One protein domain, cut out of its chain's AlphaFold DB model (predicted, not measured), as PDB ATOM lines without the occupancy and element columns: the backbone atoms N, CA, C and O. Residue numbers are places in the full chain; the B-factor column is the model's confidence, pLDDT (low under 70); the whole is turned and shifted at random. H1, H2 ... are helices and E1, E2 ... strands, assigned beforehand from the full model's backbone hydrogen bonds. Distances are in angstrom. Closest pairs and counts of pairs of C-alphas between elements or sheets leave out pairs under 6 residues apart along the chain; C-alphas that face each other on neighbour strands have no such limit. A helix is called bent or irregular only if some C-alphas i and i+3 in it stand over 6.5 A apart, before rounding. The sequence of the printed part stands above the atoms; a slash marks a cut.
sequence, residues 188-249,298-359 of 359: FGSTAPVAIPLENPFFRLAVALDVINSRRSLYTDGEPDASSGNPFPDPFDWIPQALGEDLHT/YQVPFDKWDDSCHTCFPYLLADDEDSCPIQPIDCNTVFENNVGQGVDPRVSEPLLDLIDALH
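AT A GLANCE: This is residues 188 to 249 and 298 to 359 of the 359 residues of an uncharacterized protein of Deltaproteobacteria bacterium (UniProt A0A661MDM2). This is an elongated model with the strand E1 and the helix H5 side by side at one end, E1 running toward the body and H5 away from it, while the short strand E2 pairs with residues 193 to 197 of E1. Toward the other end H1 and H2 meet at a steep angle, among the long loops of residues 209 to 245 and 318 to 331. The printed part has 124 residues with two named strands and five named helices, in the order E1 H1 E2 H2 H3 H4 H5; the sheet, order E1 - E2, is antiparallel. The class is mixed, helices and strands, though under half of the residues are in named elements. The whole is only just compact, close to loose, with a radius of gyration of the C-alphas of 16.3 A, and spans 53 by 32 by 21 A.

IN THESE COORDINATES: Find C-alpha 188 at (-18.142, -13.988, -31.811); from there E1, residues 188 to 197, runs 26.4 A to C-alpha 197 at (-13.021, -39.017, -38.439). Its partner E2 is residues 246 to 249, 9.7 A long. H1 is residues 201 to 208, 10.2 A, and H2 is residues 308 to 317, 13.8 A. H2 is irregular: its C-alphas 311 and 314 are 7.8 A apart. Two short helices follow, H3 at residues 332 to 336 and H4 at residues 343 to 346. Last comes H5, residues 348 to 358, which runs 15.4 A to C-alpha 358 at (-12.153, -11.511, -34.951).

HOW THE PARTS SIT: Start at the sheet, where E1 and E2 are antiparallel neighbours at 164 degrees. Look there for N 194 and O 249, 2.8 A apart, and N 247 and O 196, also 2.8 A, both within hydrogen-bond range. Between E1 and H5 there are 8 pairs of C-alphas within 8 A, the closest being those of Gly 189 and Leu 354, 6.3 A apart. Between E1 and H4 the closest C-alphas are those of Ile 196 and Val 343, 6.0 A apart. H4 and H5 meet only through their link. Farther along, H1 and H2 touch, the C-alphas of Pro 201 and His 310 being closest at 6.4 A, with a steep tilt of 52 degrees, the same way. H2 and H3 are close but not clearly touching, with the C-alphas of Cys 309 and Val 334 closest at 6.6 A. H5 is apart from H1, H2 and H3. In H1, H3 and H5 every O i to N i+4 pair is within hydrogen-bond range; in H2 4 of 6 are, and H4 is too short for such a pair.

THE WHOLE: The two C-alphas farthest apart are those of Pro 235 and His 359, the chain's last residue, at 54.7 A, yet C-alphas 188 and 359 are 10.9 A apart. Residues 250 to 297 are not printed, and C-alphas 249 and 298 stand 13.3 A apart across the cut. The links H1 to E2, 37 residues, and H2 to H3, 14 residues, are long; within the first, residues 228 to 229 pair antiparallel with residues 241 to 242. The mean pLDDT of the printed part is 90.5, and residues 213 to 215 and 333 to 337 are under 70.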
ATOM      1  N   PHE A 188     -18.264 -12.543 -31.946       98.00
ATOM      2  CA  PHE A 188     -18.142 -13.988 -31.811       98.00
ATOM      3  C   PHE A 188     -18.519 -14.680 -33.114       98.00
ATOM      4  O   PHE A 188     -19.248 -14.124 -33.940       98.00
ATOM      5  N   GLY A 189     -18.044 -15.908 -33.268       98.12
ATOM      6  CA  GLY A 189     -18.400 -16.794 -34.363       98.12
ATOM      7  C   GLY A 189     -18.252 -18.248 -33.941       98.12
ATOM      8  O   GLY A 189     -17.543 -18.560 -32.983       98.12
ATOM      9  N   SER A 190     -18.936 -19.134 -34.654       98.19
ATOM     10  CA  SER A 190     -18.802 -20.575 -34.490       98.19
ATOM     11  C   SER A 190     -18.846 -21.272 -35.841       98.19
ATOM     12  O   SER A 190     -19.431 -20.762 -36.802       98.19
ATOM     13  N   THR A 191     -18.226 -22.446 -35.895       98.38
ATOM     14  CA  THR A 191     -18.255 -23.341 -37.050       98.38
ATOM     15  C   THR A 191     -18.860 -24.659 -36.598       98.38
ATOM     16  O   THR A 191     -18.331 -25.314 -35.702       98.38
ATOM     17  N   ALA A 192     -19.979 -25.032 -37.220       96.38
ATOM     18  CA  ALA A 192     -20.682 -26.283 -36.975       96.38
ATOM     19  C   ALA A 192     -21.408 -26.743 -38.263       96.38
ATOM     20  O   ALA A 192     -22.043 -25.912 -38.924       96.38
ATOM     21  N   PRO A 193     -21.370 -28.040 -38.617       96.12
ATOM     22  CA  PRO A 193     -20.575 -29.076 -37.966       96.12
ATOM     23  C   PRO A 193     -19.087 -28.967 -38.334       96.12
ATOM     24  O   PRO A 193     -18.732 -28.583 -39.447       96.12
ATOM     25  N   VAL A 194     -18.224 -29.367 -37.404       97.06
ATOM     26  CA  VAL A 194     -16.850 -29.792 -37.684       97.06
ATOM     27  C   VAL A 194     -16.851 -31.319 -37.688       97.06
ATOM     28  O   VAL A 194     -17.159 -31.933 -36.669       97.06
ATOM     29  N   ALA A 195     -16.560 -31.922 -38.839       96.25
ATOM     30  CA  ALA A 195     -16.521 -33.373 -38.999       96.25
ATOM     31  C   ALA A 195     -15.132 -33.926 -38.645       96.25
ATOM     32  O   ALA A 195     -14.126 -33.520 -39.239       96.25
ATOM     33  N   ILE A 196     -15.092 -34.852 -37.689       95.19
ATOM     34  CA  ILE A 196     -13.883 -35.485 -37.161       95.19
ATOM     35  C   ILE A 196     -13.958 -36.994 -37.418       95.19
ATOM     36  O   ILE A 196     -14.844 -37.647 -36.863       95.19
ATOM     37  N   PRO A 197     -13.046 -37.575 -38.216       94.19
ATOM     38  CA  PRO A 197     -13.021 -39.017 -38.439       94.19
ATOM     39  C   PRO A 197     -12.920 -39.785 -37.119       94.19
ATOM     40  O   PRO A 197     -12.030 -39.516 -36.314       94.19
ATOM     41  N   LEU A 198     -13.808 -40.757 -36.903       92.88
ATOM     42  CA  LEU A 198     -13.679 -41.677 -35.777       92.88
ATOM     43  C   LEU A 198     -12.758 -42.819 -36.194       92.88
ATOM     44  O   LEU A 198     -13.203 -43.774 -36.812       92.88
ATOM     45  N   GLU A 199     -11.474 -42.740 -35.881       91.94
ATOM     46  CA  GLU A 199     -10.492 -43.765 -36.250       91.94
ATOM     47  C   GLU A 199     -10.433 -44.895 -35.217       91.94
ATOM     48  O   GLU A 199     -10.149 -46.035 -35.584       91.94
ATOM     49  N   ASN A 200     -10.781 -44.609 -33.957       91.69
ATOM     50  CA  ASN A 200     -10.644 -45.546 -32.845       91.69
ATOM     51  C   ASN A 200     -11.524 -46.813 -32.993       91.69
ATOM     52  O   ASN A 200     -12.756 -46.750 -32.851       91.69
ATOM     53  N   PRO A 201     -10.914 -47.998 -33.209       93.38
ATOM     54  CA  PRO A 201     -11.646 -49.242 -33.430       93.38
ATOM     55  C   PRO A 201     -12.289 -49.805 -32.151       93.38
ATOM     56  O   PRO A 201     -13.266 -50.557 -32.231       93.38
ATOM     57  N   PHE A 202     -11.804 -49.420 -30.963       91.75
ATOM     58  CA  PHE A 202     -12.429 -49.781 -29.687       91.75
ATOM     59  C   PHE A 202     -13.767 -49.060 -29.519       91.75
ATOM     60  O   PHE A 202     -14.762 -49.676 -29.137       91.75
ATOM     61  N   PHE A 203     -13.824 -47.769 -29.856       90.19
ATOM     62  CA  PHE A 203     -15.068 -46.996 -29.806       90.19
ATOM     63  C   PHE A 203     -16.057 -47.466 -30.863       90.19
ATOM     64  O   PHE A 203     -17.228 -47.685 -30.556       90.19
ATOM     65  N   ARG A 204     -15.588 -47.721 -32.085       93.00
ATOM     66  CA  ARG A 204     -16.415 -48.323 -33.136       93.00
ATOM     67  C   ARG A 204     -16.967 -49.696 -32.741       93.00
ATOM     68  O   ARG A 204     -18.135 -49.962 -33.022       93.00
ATOM     69  N   LEU A 205     -16.182 -50.543 -32.065       93.81
ATOM     70  CA  LEU A 205     -16.667 -51.807 -31.492       93.81
ATOM     71  C   LEU A 205     -17.739 -51.548 -30.427       93.81
ATOM     72  O   LEU A 205     -18.809 -52.152 -30.464       93.81
ATOM     73  N   ALA A 206     -17.463 -50.649 -29.482       90.62
ATOM     74  CA  ALA A 206     -18.366 -50.348 -28.377       90.62
ATOM     75  C   ALA A 206     -19.705 -49.756 -28.850       90.62
ATOM     76  O   ALA A 206     -20.746 -50.098 -28.289       90.62
ATOM     77  N   VAL A 207     -19.694 -48.929 -29.901       90.25
ATOM     78  CA  VAL A 207     -20.901 -48.427 -30.576       90.25
ATOM     79  C   VAL A 207     -21.634 -49.565 -31.288       90.25
ATOM     80  O   VAL A 207     -22.841 -49.707 -31.113       90.25
ATOM     81  N   ALA A 208     -20.931 -50.426 -32.034       92.75
ATOM     82  CA  ALA A 208     -21.550 -51.562 -32.726       92.75
ATOM     83  C   ALA A 208     -22.218 -52.569 -31.777       92.75
ATOM     84  O   ALA A 208     -23.209 -53.201 -32.143       92.75
ATOM     85  N   LEU A 209     -21.666 -52.726 -30.572       91.44
ATOM     86  CA  LEU A 209     -22.191 -53.597 -29.521       91.44
ATOM     87  C   LEU A 209     -23.195 -52.901 -28.584       91.44
ATOM     88  O   LEU A 209     -23.669 -53.545 -27.650       91.44
ATOM     89  N   ASP A 210     -23.508 -51.620 -28.811       87.12
ATOM     90  CA  ASP A 210     -24.386 -50.794 -27.960       87.12
ATOM     91  C   ASP A 210     -23.932 -50.739 -26.479       87.12
ATOM     92  O   ASP A 210     -24.732 -50.630 -25.551       87.12
ATOM     93  N   VAL A 211     -22.616 -50.846 -26.244       84.06
ATOM     94  CA  VAL A 211     -21.988 -50.791 -24.908       84.06
ATOM     95  C   VAL A 211     -21.873 -49.348 -24.422       84.06
ATOM     96  O   VAL A 211     -22.110 -49.063 -23.246       84.06
ATOM     97  N   ILE A 212     -21.525 -48.429 -25.323       72.00
ATOM     98  CA  ILE A 212     -21.544 -46.990 -25.056       72.00
ATOM     99  C   ILE A 212     -22.860 -46.457 -25.608       72.00
ATOM    100  O   ILE A 212     -23.165 -46.639 -26.784       72.00
ATOM    101  N   ASN A 213     -23.646 -45.812 -24.743       54.91
ATOM    102  CA  ASN A 213     -24.955 -45.264 -25.086       54.91
ATOM    103  C   ASN A 213     -24.807 -44.285 -26.264       54.91
ATOM    104  O   ASN A 213     -24.284 -43.182 -26.095       54.91
ATOM    105  N   SER A 214     -25.263 -44.710 -27.441       55.22
ATOM    106  CA  SER A 214     -25.102 -44.090 -28.765       55.22
ATOM    107  C   SER A 214     -25.873 -42.772 -28.946       55.22
ATOM    108  O   SER A 214     -26.370 -42.454 -30.024       55.22
ATOM    109  N   ARG A 215     -25.960 -41.935 -27.903       63.41
ATOM    110  CA  ARG A 215     -26.485 -40.567 -28.037       63.41
ATOM    111  C   ARG A 215     -25.682 -39.734 -29.037       63.41
ATOM    112  O   ARG A 215     -26.215 -38.756 -29.551       63.41
ATOM    113  N   ARG A 216     -24.430 -40.112 -29.316       77.06
ATOM    114  CA  ARG A 216     -23.657 -39.571 -30.434       77.06
ATOM    115  C   ARG A 216     -23.949 -40.378 -31.693       77.06
ATOM    116  O   ARG A 216     -23.681 -41.573 -31.742       77.06
ATOM    117  N   SER A 217     -24.505 -39.702 -32.692       88.75
ATOM    118  CA  SER A 217     -24.620 -40.248 -34.045       88.75
ATOM    119  C   SER A 217     -23.253 -40.218 -34.723       88.75
ATOM    120  O   SER A 217     -22.516 -39.247 -34.555       88.75
ATOM    121  N   LEU A 218     -22.944 -41.271 -35.476       93.06
ATOM    122  CA  LEU A 218     -21.901 -41.225 -36.495       93.06
ATOM    123  C   LEU A 218     -22.530 -40.793 -37.817       93.06
ATOM    124  O   LEU A 218     -23.741 -40.960 -38.004       93.06
ATOM    125  N   TYR A 219     -21.720 -40.249 -38.716       95.81
ATOM    126  CA  TYR A 219     -22.175 -39.769 -40.012       95.81
ATOM    127  C   TYR A 219     -21.303 -40.316 -41.138       95.81
ATOM    128  O   TYR A 219     -20.134 -40.643 -40.942       95.81
ATOM    129  N   THR A 220     -21.903 -40.410 -42.319       96.88
ATOM    130  CA  THR A 220     -21.247 -40.745 -43.585       96.88
ATOM    131  C   THR A 220     -21.788 -39.777 -44.629       96.88
ATOM    132  O   THR A 220     -23.005 -39.619 -44.750       96.88
ATOM    133  N   ASP A 221     -20.907 -39.080 -45.350       95.12
ATOM    134  CA  ASP A 221     -21.286 -38.014 -46.295       95.12
ATOM    135  C   ASP A 221     -22.218 -36.939 -45.677       95.12
ATOM    136  O   ASP A 221     -23.079 -36.363 -46.349       95.12
ATOM    137  N   GLY A 222     -22.054 -36.667 -44.376       94.56
ATOM    138  CA  GLY A 222     -22.844 -35.689 -43.619       94.56
ATOM    139  C   GLY A 222     -24.233 -36.164 -43.171       94.56
ATOM    140  O   GLY A 222     -24.938 -35.407 -42.501       94.56
ATOM    141  N   GLU A 223     -24.629 -37.398 -43.486       96.25
ATOM    142  CA  GLU A 223     -25.907 -37.989 -43.075       96.25
ATOM    143  C   GLU A 223     -25.707 -39.011 -41.943       96.25
ATOM    144  O   GLU A 223     -24.709 -39.732 -41.955       96.25
ATOM    145  N   PRO A 224     -26.634 -39.121 -40.968       95.25
ATOM    146  CA  PRO A 224     -26.511 -40.094 -39.885       95.25
ATOM    147  C   PRO A 224     -26.391 -41.538 -40.392       95.25
ATOM    148  O   PRO A 224     -27.264 -42.027 -41.116       95.25
ATOM    149  N   ASP A 225     -25.360 -42.246 -39.937       95.44
ATOM    150  CA  ASP A 225     -25.063 -43.632 -40.291       95.44
ATOM    151  C   ASP A 225     -24.934 -44.497 -39.030       95.44
ATOM    152  O   ASP A 225     -23.941 -44.474 -38.306       95.44
ATOM    153  N   ALA A 226     -25.981 -45.279 -38.764       92.00
ATOM    154  CA  ALA A 226     -26.032 -46.229 -37.655       92.00
ATOM    155  C   ALA A 226     -25.689 -47.667 -38.089       92.00
ATOM    156  O   ALA A 226     -26.001 -48.621 -37.372       92.00
ATOM    157  N   SER A 227     -25.139 -47.852 -39.291       94.88
ATOM    158  CA  SER A 227     -24.818 -49.179 -39.797       94.88
ATOM    159  C   SER A 227     -23.605 -49.781 -39.085       94.88
ATOM    160  O   SER A 227     -22.710 -49.090 -38.591       94.88
ATOM    161  N   SER A 228     -23.592 -51.109 -39.015       95.25
ATOM    162  CA  SER A 228     -22.483 -51.891 -38.486       95.25
ATOM    163  C   SER A 228     -22.101 -52.999 -39.460       95.25
ATOM    164  O   SER A 228     -22.912 -53.471 -40.263       95.25
ATOM    165  N   GLY A 229     -20.839 -53.405 -39.400       96.38
ATOM    166  CA  GLY A 229     -20.289 -54.472 -40.221       96.38
ATOM    167  C   GLY A 229     -18.995 -55.003 -39.631       96.38
ATOM    168  O   GLY A 229     -18.603 -54.624 -38.533       96.38
ATOM    169  N   ASN A 230     -18.322 -55.874 -40.373       97.19
ATOM    170  CA  ASN A 230     -17.113 -56.544 -39.915       97.19
ATOM    171  C   ASN A 230     -15.975 -56.230 -40.900       97.19
ATOM    172  O   ASN A 230     -15.778 -56.977 -41.857       97.19
ATOM    173  N   PRO A 231     -15.291 -55.081 -40.751       95.38
ATOM    174  CA  PRO A 231     -14.360 -54.583 -41.763       95.38
ATOM    175  C   PRO A 231     -12.979 -55.247 -41.709       95.38
ATOM    176  O   PRO A 231     -12.186 -55.078 -42.636       95.38
ATOM    177  N   PHE A 232     -12.664 -55.985 -40.642       95.06
ATOM    178  CA  PHE A 232     -11.379 -56.664 -40.511       95.06
ATOM    179  C   PHE A 232     -11.307 -57.919 -41.400       95.06
ATOM    180  O   PHE A 232     -12.320 -58.586 -41.609       95.06
ATOM    181  N   PRO A 233     -10.124 -58.263 -41.938       94.25
ATOM    182  CA  PRO A 233      -9.934 -59.488 -42.711       94.25
ATOM    183  C   PRO A 233      -9.810 -60.726 -41.807       94.25
ATOM    184  O   PRO A 233      -9.519 -60.600 -40.617       94.25
ATOM    185  N   ASP A 234      -9.926 -61.928 -42.386       94.25
ATOM    186  CA  ASP A 234      -9.557 -63.191 -41.726       94.25
ATOM    187  C   ASP A 234      -8.163 -63.076 -41.069       94.25
ATOM    188  O   ASP A 234      -7.222 -62.610 -41.724       94.25
ATOM    189  N   PRO A 235      -7.976 -63.530 -39.812       93.75
ATOM    190  CA  PRO A 235      -8.911 -64.293 -38.971       93.75
ATOM    191  C   PRO A 235      -9.814 -63.436 -38.052       93.75
ATOM    192  O   PRO A 235     -10.393 -63.963 -37.101       93.75
ATOM    193  N   PHE A 236      -9.905 -62.127 -38.285       96.50
ATOM    194  CA  PHE A 236     -10.588 -61.153 -37.423       96.50
ATOM    195  C   PHE A 236     -11.925 -60.646 -37.995       96.50
ATOM    196  O   PHE A 236     -12.539 -59.738 -37.436       96.50
ATOM    197  N   ASP A 237     -12.418 -61.255 -39.074       95.94
ATOM    198  CA  ASP A 237     -13.668 -60.928 -39.782       95.94
ATOM    199  C   ASP A 237     -14.948 -61.112 -38.943       95.94
ATOM    200  O   ASP A 237     -16.057 -60.805 -39.377       95.94
ATOM    201  N   TRP A 238     -14.824 -61.578 -37.705       94.88
ATOM    202  CA  TRP A 238     -15.911 -61.701 -36.737       94.88
ATOM    203  C   TRP A 238     -16.070 -60.470 -35.830       94.88
ATOM    204  O   TRP A 238     -17.071 -60.390 -35.117       94.88
ATOM    205  N   ILE A 239     -15.128 -59.519 -35.849       96.56
ATOM    206  CA  ILE A 239     -15.152 -58.334 -34.982       96.56
ATOM    207  C   ILE A 239     -16.058 -57.250 -35.597       96.56
ATOM    208  O   ILE A 239     -15.724 -56.712 -36.658       96.56
ATOM    209  N   PRO A 240     -17.189 -56.891 -34.958       96.81
ATOM    210  CA  PRO A 240     -18.077 -55.863 -35.479       96.81
ATOM    211  C   PRO A 240     -17.522 -54.454 -35.227       96.81
ATOM    212  O   PRO A 240     -16.825 -54.197 -34.247       96.81
ATOM    213  N   GLN A 241     -17.865 -53.526 -36.112       96.25
ATOM    214  CA  GLN A 241     -17.516 -52.109 -36.061       96.25
ATOM    215  C   GLN A 241     -18.702 -51.280 -36.547       96.25
ATOM    216  O   GLN A 241     -19.415 -51.683 -37.471       96.25
ATOM    217  N   ALA A 242     -18.906 -50.114 -35.940       94.81
ATOM    218  CA  ALA A 242     -19.783 -49.098 -36.494       94.81
ATOM    219  C   ALA A 242     -19.127 -48.529 -37.760       94.81
ATOM    220  O   ALA A 242     -17.927 -48.244 -37.753       94.81
ATOM    221  N   LEU A 243     -19.894 -48.426 -38.847       95.69
ATOM    222  CA  LEU A 243     -19.361 -48.072 -40.167       95.69
ATOM    223  C   LEU A 243     -19.412 -46.575 -40.469       95.69
ATOM    224  O   LEU A 243     -18.740 -46.154 -41.406       95.69
ATOM    225  N   GLY A 244     -20.152 -45.795 -39.674       95.50
ATOM    226  CA  GLY A 244     -20.122 -44.340 -39.772       95.50
ATOM    227  C   GLY A 244     -18.686 -43.806 -39.717       95.50
ATOM    228  O   GLY A 244     -17.833 -44.303 -38.964       95.50
ATOM    229  N   GLU A 245     -18.407 -42.832 -40.571       94.75
ATOM    230  CA  GLU A 245     -17.059 -42.345 -40.845       94.75
ATOM    231  C   GLU A 245     -16.593 -41.334 -39.800       94.75
ATOM    232  O   GLU A 245     -15.467 -41.439 -39.302       94.75
ATOM    233  N   ASP A 246     -17.457 -40.385 -39.441       94.81
ATOM    234  CA  ASP A 246     -17.089 -39.255 -38.598       94.81
ATOM    235  C   ASP A 246     -18.092 -38.945 -37.473       94.81
ATOM    236  O   ASP A 246     -19.232 -39.420 -37.416       94.81
ATOM    237  N   LEU A 247     -17.585 -38.175 -36.515       92.62
ATOM    238  CA  LEU A 247     -18.323 -37.476 -35.478       92.62
ATOM    239  C   LEU A 247     -18.461 -36.016 -35.904       92.62
ATOM    240  O   LEU A 247     -17.502 -35.400 -36.365       92.62
ATOM    241  N   HIS A 248     -19.625 -35.423 -35.671       94.75
ATOM    242  CA  HIS A 248     -19.812 -33.984 -35.825       94.75
ATOM    243  C   HIS A 248     -19.697 -33.279 -34.469       94.75
ATOM    244  O   HIS A 248     -20.342 -33.688 -33.504       94.75
ATOM    245  N   THR A 249     -18.920 -32.200 -34.422       95.38
ATOM    246  CA  THR A 249     -18.760 -31.312 -33.261       95.38
ATOM    247  C   THR A 249     -18.848 -29.836 -33.680       95.38
ATOM    248  O   THR A 249     -19.269 -29.530 -34.800       95.38
ATOM    249  N   TYR A 298      -9.210 -36.016 -26.304       90.31
ATOM    250  CA  TYR A 298      -8.049 -35.133 -26.289       90.31
ATOM    251  C   TYR A 298      -7.687 -34.636 -27.685       90.31
ATOM    252  O   TYR A 298      -7.884 -35.326 -28.684       90.31
ATOM    253  N   GLN A 299      -7.097 -33.446 -27.739       92.12
ATOM    254  CA  GLN A 299      -6.451 -32.914 -28.932       92.12
ATOM    255  C   GLN A 299      -4.971 -32.699 -28.628       92.12
ATOM    256  O   GLN A 299      -4.615 -31.792 -27.879       92.12
ATOM    257  N   VAL A 300      -4.124 -33.529 -29.232       88.25
ATOM    258  CA  VAL A 300      -2.670 -33.528 -29.032       88.25
ATOM    259  C   VAL A 300      -1.946 -33.240 -30.350       88.25
ATOM    260  O   VAL A 300      -2.496 -33.539 -31.414       88.25
ATOM    261  N   PRO A 301      -0.719 -32.686 -30.320       86.56
ATOM    262  CA  PRO A 301       0.115 -32.573 -31.510       86.56
ATOM    263  C   PRO A 301       0.285 -33.917 -32.223       86.56
ATOM    264  O   PRO A 301       0.401 -34.960 -31.578       86.56
ATOM    265  N   PHE A 302       0.389 -33.887 -33.553       83.44
ATOM    266  CA  PHE A 302       0.556 -35.095 -34.371       83.44
ATOM    267  C   PHE A 302       1.708 -35.991 -33.884       83.44
ATOM    268  O   PHE A 302       1.544 -37.199 -33.751       83.44
ATOM    269  N   ASP A 303       2.853 -35.398 -33.540       83.94
ATOM    270  CA  ASP A 303       4.031 -36.145 -33.086       83.94
ATOM    271  C   ASP A 303       3.845 -36.784 -31.690       83.94
ATOM    272  O   ASP A 303       4.587 -37.702 -31.316       83.94
ATOM    273  N   LYS A 304       2.840 -36.343 -30.913       82.56
ATOM    274  CA  LYS A 304       2.456 -36.967 -29.638       82.56
ATOM    275  C   LYS A 304       1.551 -38.185 -29.812       82.56
ATOM    276  O   LYS A 304       1.514 -39.029 -28.921       82.56
ATOM    277  N   TRP A 305       0.921 -38.371 -30.962       84.38
ATOM    278  CA  TRP A 305       0.075 -39.532 -31.227       84.38
ATOM    279  C   TRP A 305       0.891 -40.790 -31.583       84.38
ATOM    280  O   TRP A 305       1.891 -40.703 -32.297       84.38
ATOM    281  N   ASP A 306       0.483 -41.964 -31.089       86.31
ATOM    282  CA  ASP A 306       1.005 -43.272 -31.509       86.31
ATOM    283  C   ASP A 306      -0.167 -44.191 -31.898       86.31
ATOM    284  O   ASP A 306      -1.007 -44.542 -31.078       86.31
ATOM    285  N   ASP A 307      -0.240 -44.581 -33.173       87.94
ATOM    286  CA  ASP A 307      -1.351 -45.387 -33.705       87.94
ATOM    287  C   ASP A 307      -1.157 -46.908 -33.513       87.94
ATOM    288  O   ASP A 307      -1.965 -47.719 -33.977       87.94
ATOM    289  N   SER A 308      -0.082 -47.343 -32.844       90.56
ATOM    290  CA  SER A 308       0.233 -48.768 -32.679       90.56
ATOM    291  C   SER A 308      -0.902 -49.546 -32.016       90.56
ATOM    292  O   SER A 308      -1.236 -50.635 -32.485       90.56
ATOM    293  N   CYS A 309      -1.564 -48.996 -30.995       90.69
ATOM    294  CA  CYS A 309      -2.671 -49.684 -30.328       90.69
ATOM    295  C   CYS A 309      -3.938 -49.783 -31.191       90.69
ATOM    296  O   CYS A 309      -4.600 -50.823 -31.183       90.69
ATOM    297  N   HIS A 310      -4.247 -48.775 -32.014       91.00
ATOM    298  CA  HIS A 310      -5.309 -48.892 -33.018       91.00
ATOM    299  C   HIS A 310      -4.981 -49.959 -34.060       91.00
ATOM    300  O   HIS A 310      -5.807 -50.828 -34.344       91.00
ATOM    301  N   THR A 311      -3.760 -49.938 -34.598       91.62
ATOM    302  CA  THR A 311      -3.323 -50.921 -35.593       91.62
ATOM    303  C   THR A 311      -3.331 -52.345 -35.020       91.62
ATOM    304  O   THR A 311      -3.724 -53.294 -35.702       91.62
ATOM    305  N   CYS A 312      -2.939 -52.506 -33.755       94.62
ATOM    306  CA  CYS A 312      -2.908 -53.791 -33.066       94.62
ATOM    307  C   CYS A 312      -4.250 -54.216 -32.456       94.62
ATOM    308  O   CYS A 312      -4.331 -55.322 -31.923       94.62
ATOM    309  N   PHE A 313      -5.309 -53.406 -32.558       94.88
ATOM    310  CA  PHE A 313      -6.609 -53.666 -31.930       94.88
ATOM    311  C   PHE A 313      -7.139 -55.104 -32.103       94.88
ATOM    312  O   PHE A 313      -7.518 -55.706 -31.097       94.88
ATOM    313  N   PRO A 314      -7.146 -55.713 -33.309       95.62
ATOM    314  CA  PRO A 314      -7.658 -57.075 -33.462       95.62
ATOM    315  C   PRO A 314      -6.841 -58.122 -32.695       95.62
ATOM    316  O   PRO A 314      -7.409 -59.076 -32.167       95.62
ATOM    317  N   TYR A 315      -5.522 -57.924 -32.607       95.56
ATOM    318  CA  TYR A 315      -4.604 -58.789 -31.860       95.56
ATOM    319  C   TYR A 315      -4.807 -58.633 -30.351       95.56
ATOM    320  O   TYR A 315      -4.895 -59.633 -29.642       95.56
ATOM    321  N   LEU A 316      -4.970 -57.392 -29.882       93.50
ATOM    322  CA  LEU A 316      -5.284 -57.079 -28.485       93.50
ATOM    323  C   LEU A 316      -6.617 -57.716 -28.061       93.50
ATOM    324  O   LEU A 316      -6.702 -58.358 -27.019       93.50
ATOM    325  N   LEU A 317      -7.659 -57.616 -28.896       93.69
ATOM    326  CA  LEU A 317      -8.967 -58.220 -28.613       93.69
ATOM    327  C   LEU A 317      -8.918 -59.758 -28.582       93.69
ATOM    328  O   LEU A 317      -9.715 -60.392 -27.889       93.69
ATOM    329  N   ALA A 318      -8.005 -60.355 -29.348       93.44
ATOM    330  CA  ALA A 318      -7.802 -61.797 -29.411       93.44
ATOM    331  C   ALA A 318      -6.835 -62.339 -28.342       93.44
ATOM    332  O   ALA A 318      -6.607 -63.550 -28.334       93.44
ATOM    333  N   ASP A 319      -6.305 -61.485 -27.453       92.44
ATOM    334  CA  ASP A 319      -5.283 -61.846 -26.454       92.44
ATOM    335  C   ASP A 319      -4.010 -62.438 -27.114       92.44
ATOM    336  O   ASP A 319      -3.423 -63.407 -26.633       92.44
ATOM    337  N   ASP A 320      -3.613 -61.884 -28.271       94.12
ATOM    338  CA  ASP A 320      -2.486 -62.330 -29.115       94.12
ATOM    339  C   ASP A 320      -1.582 -61.151 -29.533       94.12
ATOM    340  O   ASP A 320      -1.238 -60.961 -30.702       94.12
ATOM    341  N   GLU A 321      -1.221 -60.311 -28.561       93.31
ATOM    342  CA  GLU A 321      -0.444 -59.078 -28.769       93.31
ATOM    343  C   GLU A 321       0.911 -59.332 -29.447       93.31
ATOM    344  O   GLU A 321       1.327 -58.569 -30.323       93.31
ATOM    345  N   ASP A 322       1.567 -60.442 -29.094       93.94
ATOM    346  CA  ASP A 322       2.869 -60.864 -29.629       93.94
ATOM    347  C   ASP A 322       2.852 -61.070 -31.153       93.94
ATOM    348  O   ASP A 322       3.895 -60.987 -31.811       93.94
ATOM    349  N   SER A 323       1.677 -61.342 -31.726       94.69
ATOM    350  CA  SER A 323       1.499 -61.537 -33.165       94.69
ATOM    351  C   SER A 323       1.248 -60.231 -33.926       94.69
ATOM    352  O   SER A 323       1.243 -60.250 -35.163       94.69
ATOM    353  N   CYS A 324       1.071 -59.095 -33.237       94.69
ATOM    354  CA  CYS A 324       0.914 -57.813 -33.916       94.69
ATOM    355  C   CYS A 324       2.199 -57.430 -34.680       94.69
ATOM    356  O   CYS A 324       3.301 -57.526 -34.135       94.69
ATOM    357  N   PRO A 325       2.100 -56.934 -35.931       93.25
ATOM    358  CA  PRO A 325       3.267 -56.494 -36.702       93.25
ATOM    359  C   PRO A 325       3.966 -55.241 -36.150       93.25
ATOM    360  O   PRO A 325       5.056 -54.916 -36.625       93.25
ATOM    361  N   ILE A 326       3.355 -54.529 -35.197       93.50
ATOM    362  CA  ILE A 326       3.906 -53.321 -34.576       93.50
ATOM    363  C   ILE A 326       4.204 -53.613 -33.107       93.50
ATOM    364  O   ILE A 326       3.346 -54.104 -32.382       93.50
ATOM    365  N   GLN A 327       5.438 -53.321 -32.693       91.31
ATOM    366  CA  GLN A 327       5.927 -53.456 -31.324       91.31
ATOM    367  C   GLN A 327       6.982 -52.363 -31.042       91.31
ATOM    368  O   GLN A 327       7.795 -52.085 -31.932       91.31
ATOM    369  N   PRO A 328       7.047 -51.797 -29.820       91.06
ATOM    370  CA  PRO A 328       6.089 -51.986 -28.728       91.06
ATOM    371  C   PRO A 328       4.721 -51.371 -29.064       91.06
ATOM    372  O   PRO A 328       4.640 -50.476 -29.902       91.06
ATOM    373  N   ILE A 329       3.664 -51.872 -28.428       89.75
ATOM    374  CA  ILE A 329       2.319 -51.299 -28.534       89.75
ATOM    375  C   ILE A 329       2.159 -50.228 -27.453       89.75
ATOM    376  O   ILE A 329       2.346 -50.518 -26.271       89.75
ATOM    377  N   ASP A 330       1.797 -49.012 -27.851       86.56
ATOM    378  CA  ASP A 330       1.422 -47.926 -26.948       86.56
ATOM    379  C   ASP A 330      -0.086 -47.682 -27.022       86.56
ATOM    380  O   ASP A 330      -0.606 -47.175 -28.014       86.56
ATOM    381  N   CYS A 331      -0.795 -48.064 -25.961       83.56
ATOM    382  CA  CYS A 331      -2.215 -47.761 -25.812       83.56
ATOM    383  C   CYS A 331      -2.483 -46.506 -24.974       83.56
ATOM    384  O   CYS A 331      -3.630 -46.073 -24.932       83.56
ATOM    385  N   ASN A 332      -1.480 -45.919 -24.311       77.00
ATOM    386  CA  ASN A 332      -1.705 -44.768 -23.433       77.00
ATOM    387  C   ASN A 332      -2.165 -43.560 -24.253       77.00
ATOM    388  O   ASN A 332      -3.232 -43.012 -23.995       77.00
ATOM    389  N   THR A 333      -1.431 -43.242 -25.319       65.12
ATOM    390  CA  THR A 333      -1.756 -42.125 -26.221       65.12
ATOM    391  C   THR A 333      -3.092 -42.321 -26.941       65.12
ATOM    392  O   THR A 333      -3.835 -41.360 -27.132       65.12
ATOM    393  N   VAL A 334      -3.447 -43.569 -27.276       58.38
ATOM    394  CA  VAL A 334      -4.743 -43.939 -27.872       58.38
ATOM    395  C   VAL A 334      -5.921 -43.710 -26.923       58.38
ATOM    396  O   VAL A 334      -6.989 -43.290 -27.370       58.38
ATOM    397  N   PHE A 335      -5.741 -43.968 -25.627       59.22
ATOM    398  CA  PHE A 335      -6.769 -43.688 -24.622       59.22
ATOM    399  C   PHE A 335      -6.809 -42.220 -24.180       59.22
ATOM    400  O   PHE A 335      -7.794 -41.793 -23.579       59.22
ATOM    401  N   GLU A 336      -5.784 -41.437 -24.501       63.75
ATOM    402  CA  GLU A 336      -5.806 -39.981 -24.376       63.75
ATOM    403  C   GLU A 336      -6.573 -39.391 -25.577       63.75
ATOM    404  O   GLU A 336      -7.724 -38.969 -25.445       63.75
ATOM    405  N   ASN A 337      -6.052 -39.467 -26.806       69.00
ATOM    406  CA  ASN A 337      -6.785 -38.998 -27.995       69.00
ATOM    407  C   ASN A 337      -7.717 -40.090 -28.572       69.00
ATOM    408  O   ASN A 337      -7.522 -40.686 -29.626       69.00
ATOM    409  N   ASN A 338      -8.809 -40.308 -27.848       75.44
ATOM    410  CA  ASN A 338      -9.769 -41.387 -28.073       75.44
ATOM    411  C   ASN A 338     -10.503 -41.405 -29.429       75.44
ATOM    412  O   ASN A 338     -11.228 -42.364 -29.694       75.44
ATOM    413  N   VAL A 339     -10.385 -40.376 -30.272       86.81
ATOM    414  CA  VAL A 339     -11.085 -40.319 -31.568       86.81
ATOM    415  C   VAL A 339     -10.161 -40.693 -32.717       86.81
ATOM    416  O   VAL A 339     -10.561 -41.488 -33.568       86.81
ATOM    417  N   GLY A 340      -8.929 -40.187 -32.723       86.88
ATOM    418  CA  GLY A 340      -7.951 -40.489 -33.762       86.88
ATOM    419  C   GLY A 340      -7.034 -39.321 -34.079       86.88
ATOM    420  O   GLY A 340      -7.207 -38.202 -33.592       86.88
ATOM    421  N   GLN A 341      -6.070 -39.561 -34.964       86.19
ATOM    422  CA  GLN A 341      -5.067 -38.549 -35.296       86.19
ATOM    423  C   GLN A 341      -5.691 -37.314 -35.959       86.19
ATOM    424  O   GLN A 341      -5.163 -36.222 -35.822       86.19
ATOM    425  N   GLY A 342      -6.830 -37.471 -36.645       89.00
ATOM    426  CA  GLY A 342      -7.500 -36.400 -37.374       89.00
ATOM    427  C   GLY A 342      -8.169 -35.326 -36.515       89.00
ATOM    428  O   GLY A 342      -8.652 -34.357 -37.097       89.00
ATOM    429  N   VAL A 343      -8.219 -35.454 -35.180       91.88
ATOM    430  CA  VAL A 343      -8.733 -34.382 -34.298       91.88
ATOM    431  C   VAL A 343      -7.963 -33.080 -34.550       91.88
ATOM    432  O   VAL A 343      -8.573 -32.026 -34.729       91.88
ATOM    433  N   ASP A 344      -6.640 -33.169 -34.689       91.69
ATOM    434  CA  ASP A 344      -5.802 -32.102 -35.232       91.69
ATOM    435  C   ASP A 344      -5.314 -32.502 -36.642       91.69
ATOM    436  O   ASP A 344      -4.814 -33.609 -36.816       91.69
ATOM    437  N   PRO A 345      -5.488 -31.681 -37.694       93.25
ATOM    438  CA  PRO A 345      -5.799 -30.253 -37.669       93.25
ATOM    439  C   PRO A 345      -7.296 -29.914 -37.794       93.25
ATOM    440  O   PRO A 345      -7.639 -28.739 -37.902       93.25
ATOM    441  N   ARG A 346      -8.211 -30.897 -37.809       95.06
ATOM    442  CA  ARG A 346      -9.631 -30.657 -38.152       95.06
ATOM    443  C   ARG A 346     -10.367 -29.747 -37.170       95.06
ATOM    444  O   ARG A 346     -11.275 -29.041 -37.596       95.06
ATOM    445  N   VAL A 347      -9.992 -29.754 -35.889       96.06
ATOM    446  CA  VAL A 347     -10.482 -28.790 -34.889       96.06
ATOM    447  C   VAL A 347      -9.762 -27.445 -35.039       96.06
ATOM    448  O   VAL A 347     -10.417 -26.402 -35.080       96.06
ATOM    449  N   SER A 348      -8.432 -27.466 -35.170       96.69
ATOM    450  CA  SER A 348      -7.590 -26.266 -35.254       96.69
ATOM    451  C   SER A 348      -7.912 -25.367 -36.443       96.69
ATOM    452  O   SER A 348      -8.066 -24.165 -36.268       96.69
ATOM    453  N   GLU A 349      -8.013 -25.915 -37.654       96.94
ATOM    454  CA  GLU A 349      -8.203 -25.140 -38.889       96.94
ATOM    455  C   GLU A 349      -9.418 -24.195 -38.838       96.94
ATOM    456  O   GLU A 349      -9.224 -22.980 -38.935       96.94
ATOM    457  N   PRO A 350     -10.661 -24.683 -38.631       97.88
ATOM    458  CA  PRO A 350     -11.828 -23.806 -38.582       97.88
ATOM    459  C   PRO A 350     -11.809 -22.855 -37.381       97.88
ATOM    460  O   PRO A 350     -12.384 -21.770 -37.457       97.88
ATOM    461  N   LEU A 351     -11.174 -23.237 -36.268       98.25
ATOM    462  CA  LEU A 351     -11.041 -22.368 -35.104       98.25
ATOM    463  C   LEU A 351     -10.070 -21.212 -35.370       98.25
ATOM    464  O   LEU A 351     -10.371 -20.072 -35.029       98.25
ATOM    465  N   LEU A 352      -8.927 -21.487 -35.996       97.94
ATOM    466  CA  LEU A 352      -7.952 -20.467 -36.370       97.94
ATOM    467  C   LEU A 352      -8.535 -19.479 -37.385       97.94
ATOM    468  O   LEU A 352      -8.319 -18.280 -37.238       97.94
ATOM    469  N   ASP A 353      -9.333 -19.955 -38.345       97.81
ATOM    470  CA  ASP A 353     -10.070 -19.086 -39.272       97.81
ATOM    471  C   ASP A 353     -11.051 -18.155 -38.532       97.81
ATOM    472  O   ASP A 353     -11.183 -16.979 -38.880       97.81
ATOM    473  N   LEU A 354     -11.735 -18.656 -37.494       97.81
ATOM    474  CA  LEU A 354     -12.612 -17.837 -36.652       97.81
ATOM    475  C   LEU A 354     -11.825 -16.817 -35.829       97.81
ATOM    476  O   LEU A 354     -12.239 -15.664 -35.762       97.81
ATOM    477  N   ILE A 355     -10.715 -17.221 -35.206       97.56
ATOM    478  CA  ILE A 355      -9.855 -16.323 -34.426       97.56
ATOM    479  C   ILE A 355      -9.359 -15.189 -35.325       97.56
ATOM    480  O   ILE A 355      -9.571 -14.025 -34.994       97.56
ATOM    481  N   ASP A 356      -8.799 -15.512 -36.490       96.31
ATOM    482  CA  ASP A 356      -8.327 -14.526 -37.466       96.31
ATOM    483  C   ASP A 356      -9.438 -13.589 -37.958       96.31
ATOM    484  O   ASP A 356      -9.171 -12.445 -38.300       96.31
ATOM    485  N   ALA A 357     -10.691 -14.043 -38.022       96.25
ATOM    486  CA  ALA A 357     -11.808 -13.191 -38.429       96.25
ATOM    487  C   ALA A 357     -12.238 -12.180 -37.346       96.25
ATOM    488  O   ALA A 357     -12.968 -11.233 -37.657       96.25
ATOM    489  N   LEU A 358     -11.833 -12.384 -36.086       94.00
ATOM    490  CA  LEU A 358     -12.153 -11.511 -34.951       94.00
ATOM    491  C   LEU A 358     -11.049 -10.485 -34.627       94.00
ATOM    492  O   LEU A 358     -11.286  -9.617 -33.781       94.00
ATOM    493  N   HIS A 359      -9.882 -10.576 -35.275       85.25
ATOM    494  CA  HIS A 359      -8.702  -9.721 -35.069       85.25
ATOM    495  C   HIS A 359      -8.245  -9.075 -36.379       85.25
ATOM    496  O   HIS A 359      -7.744  -7.926 -36.316       85.25
TER     497      HIS A 359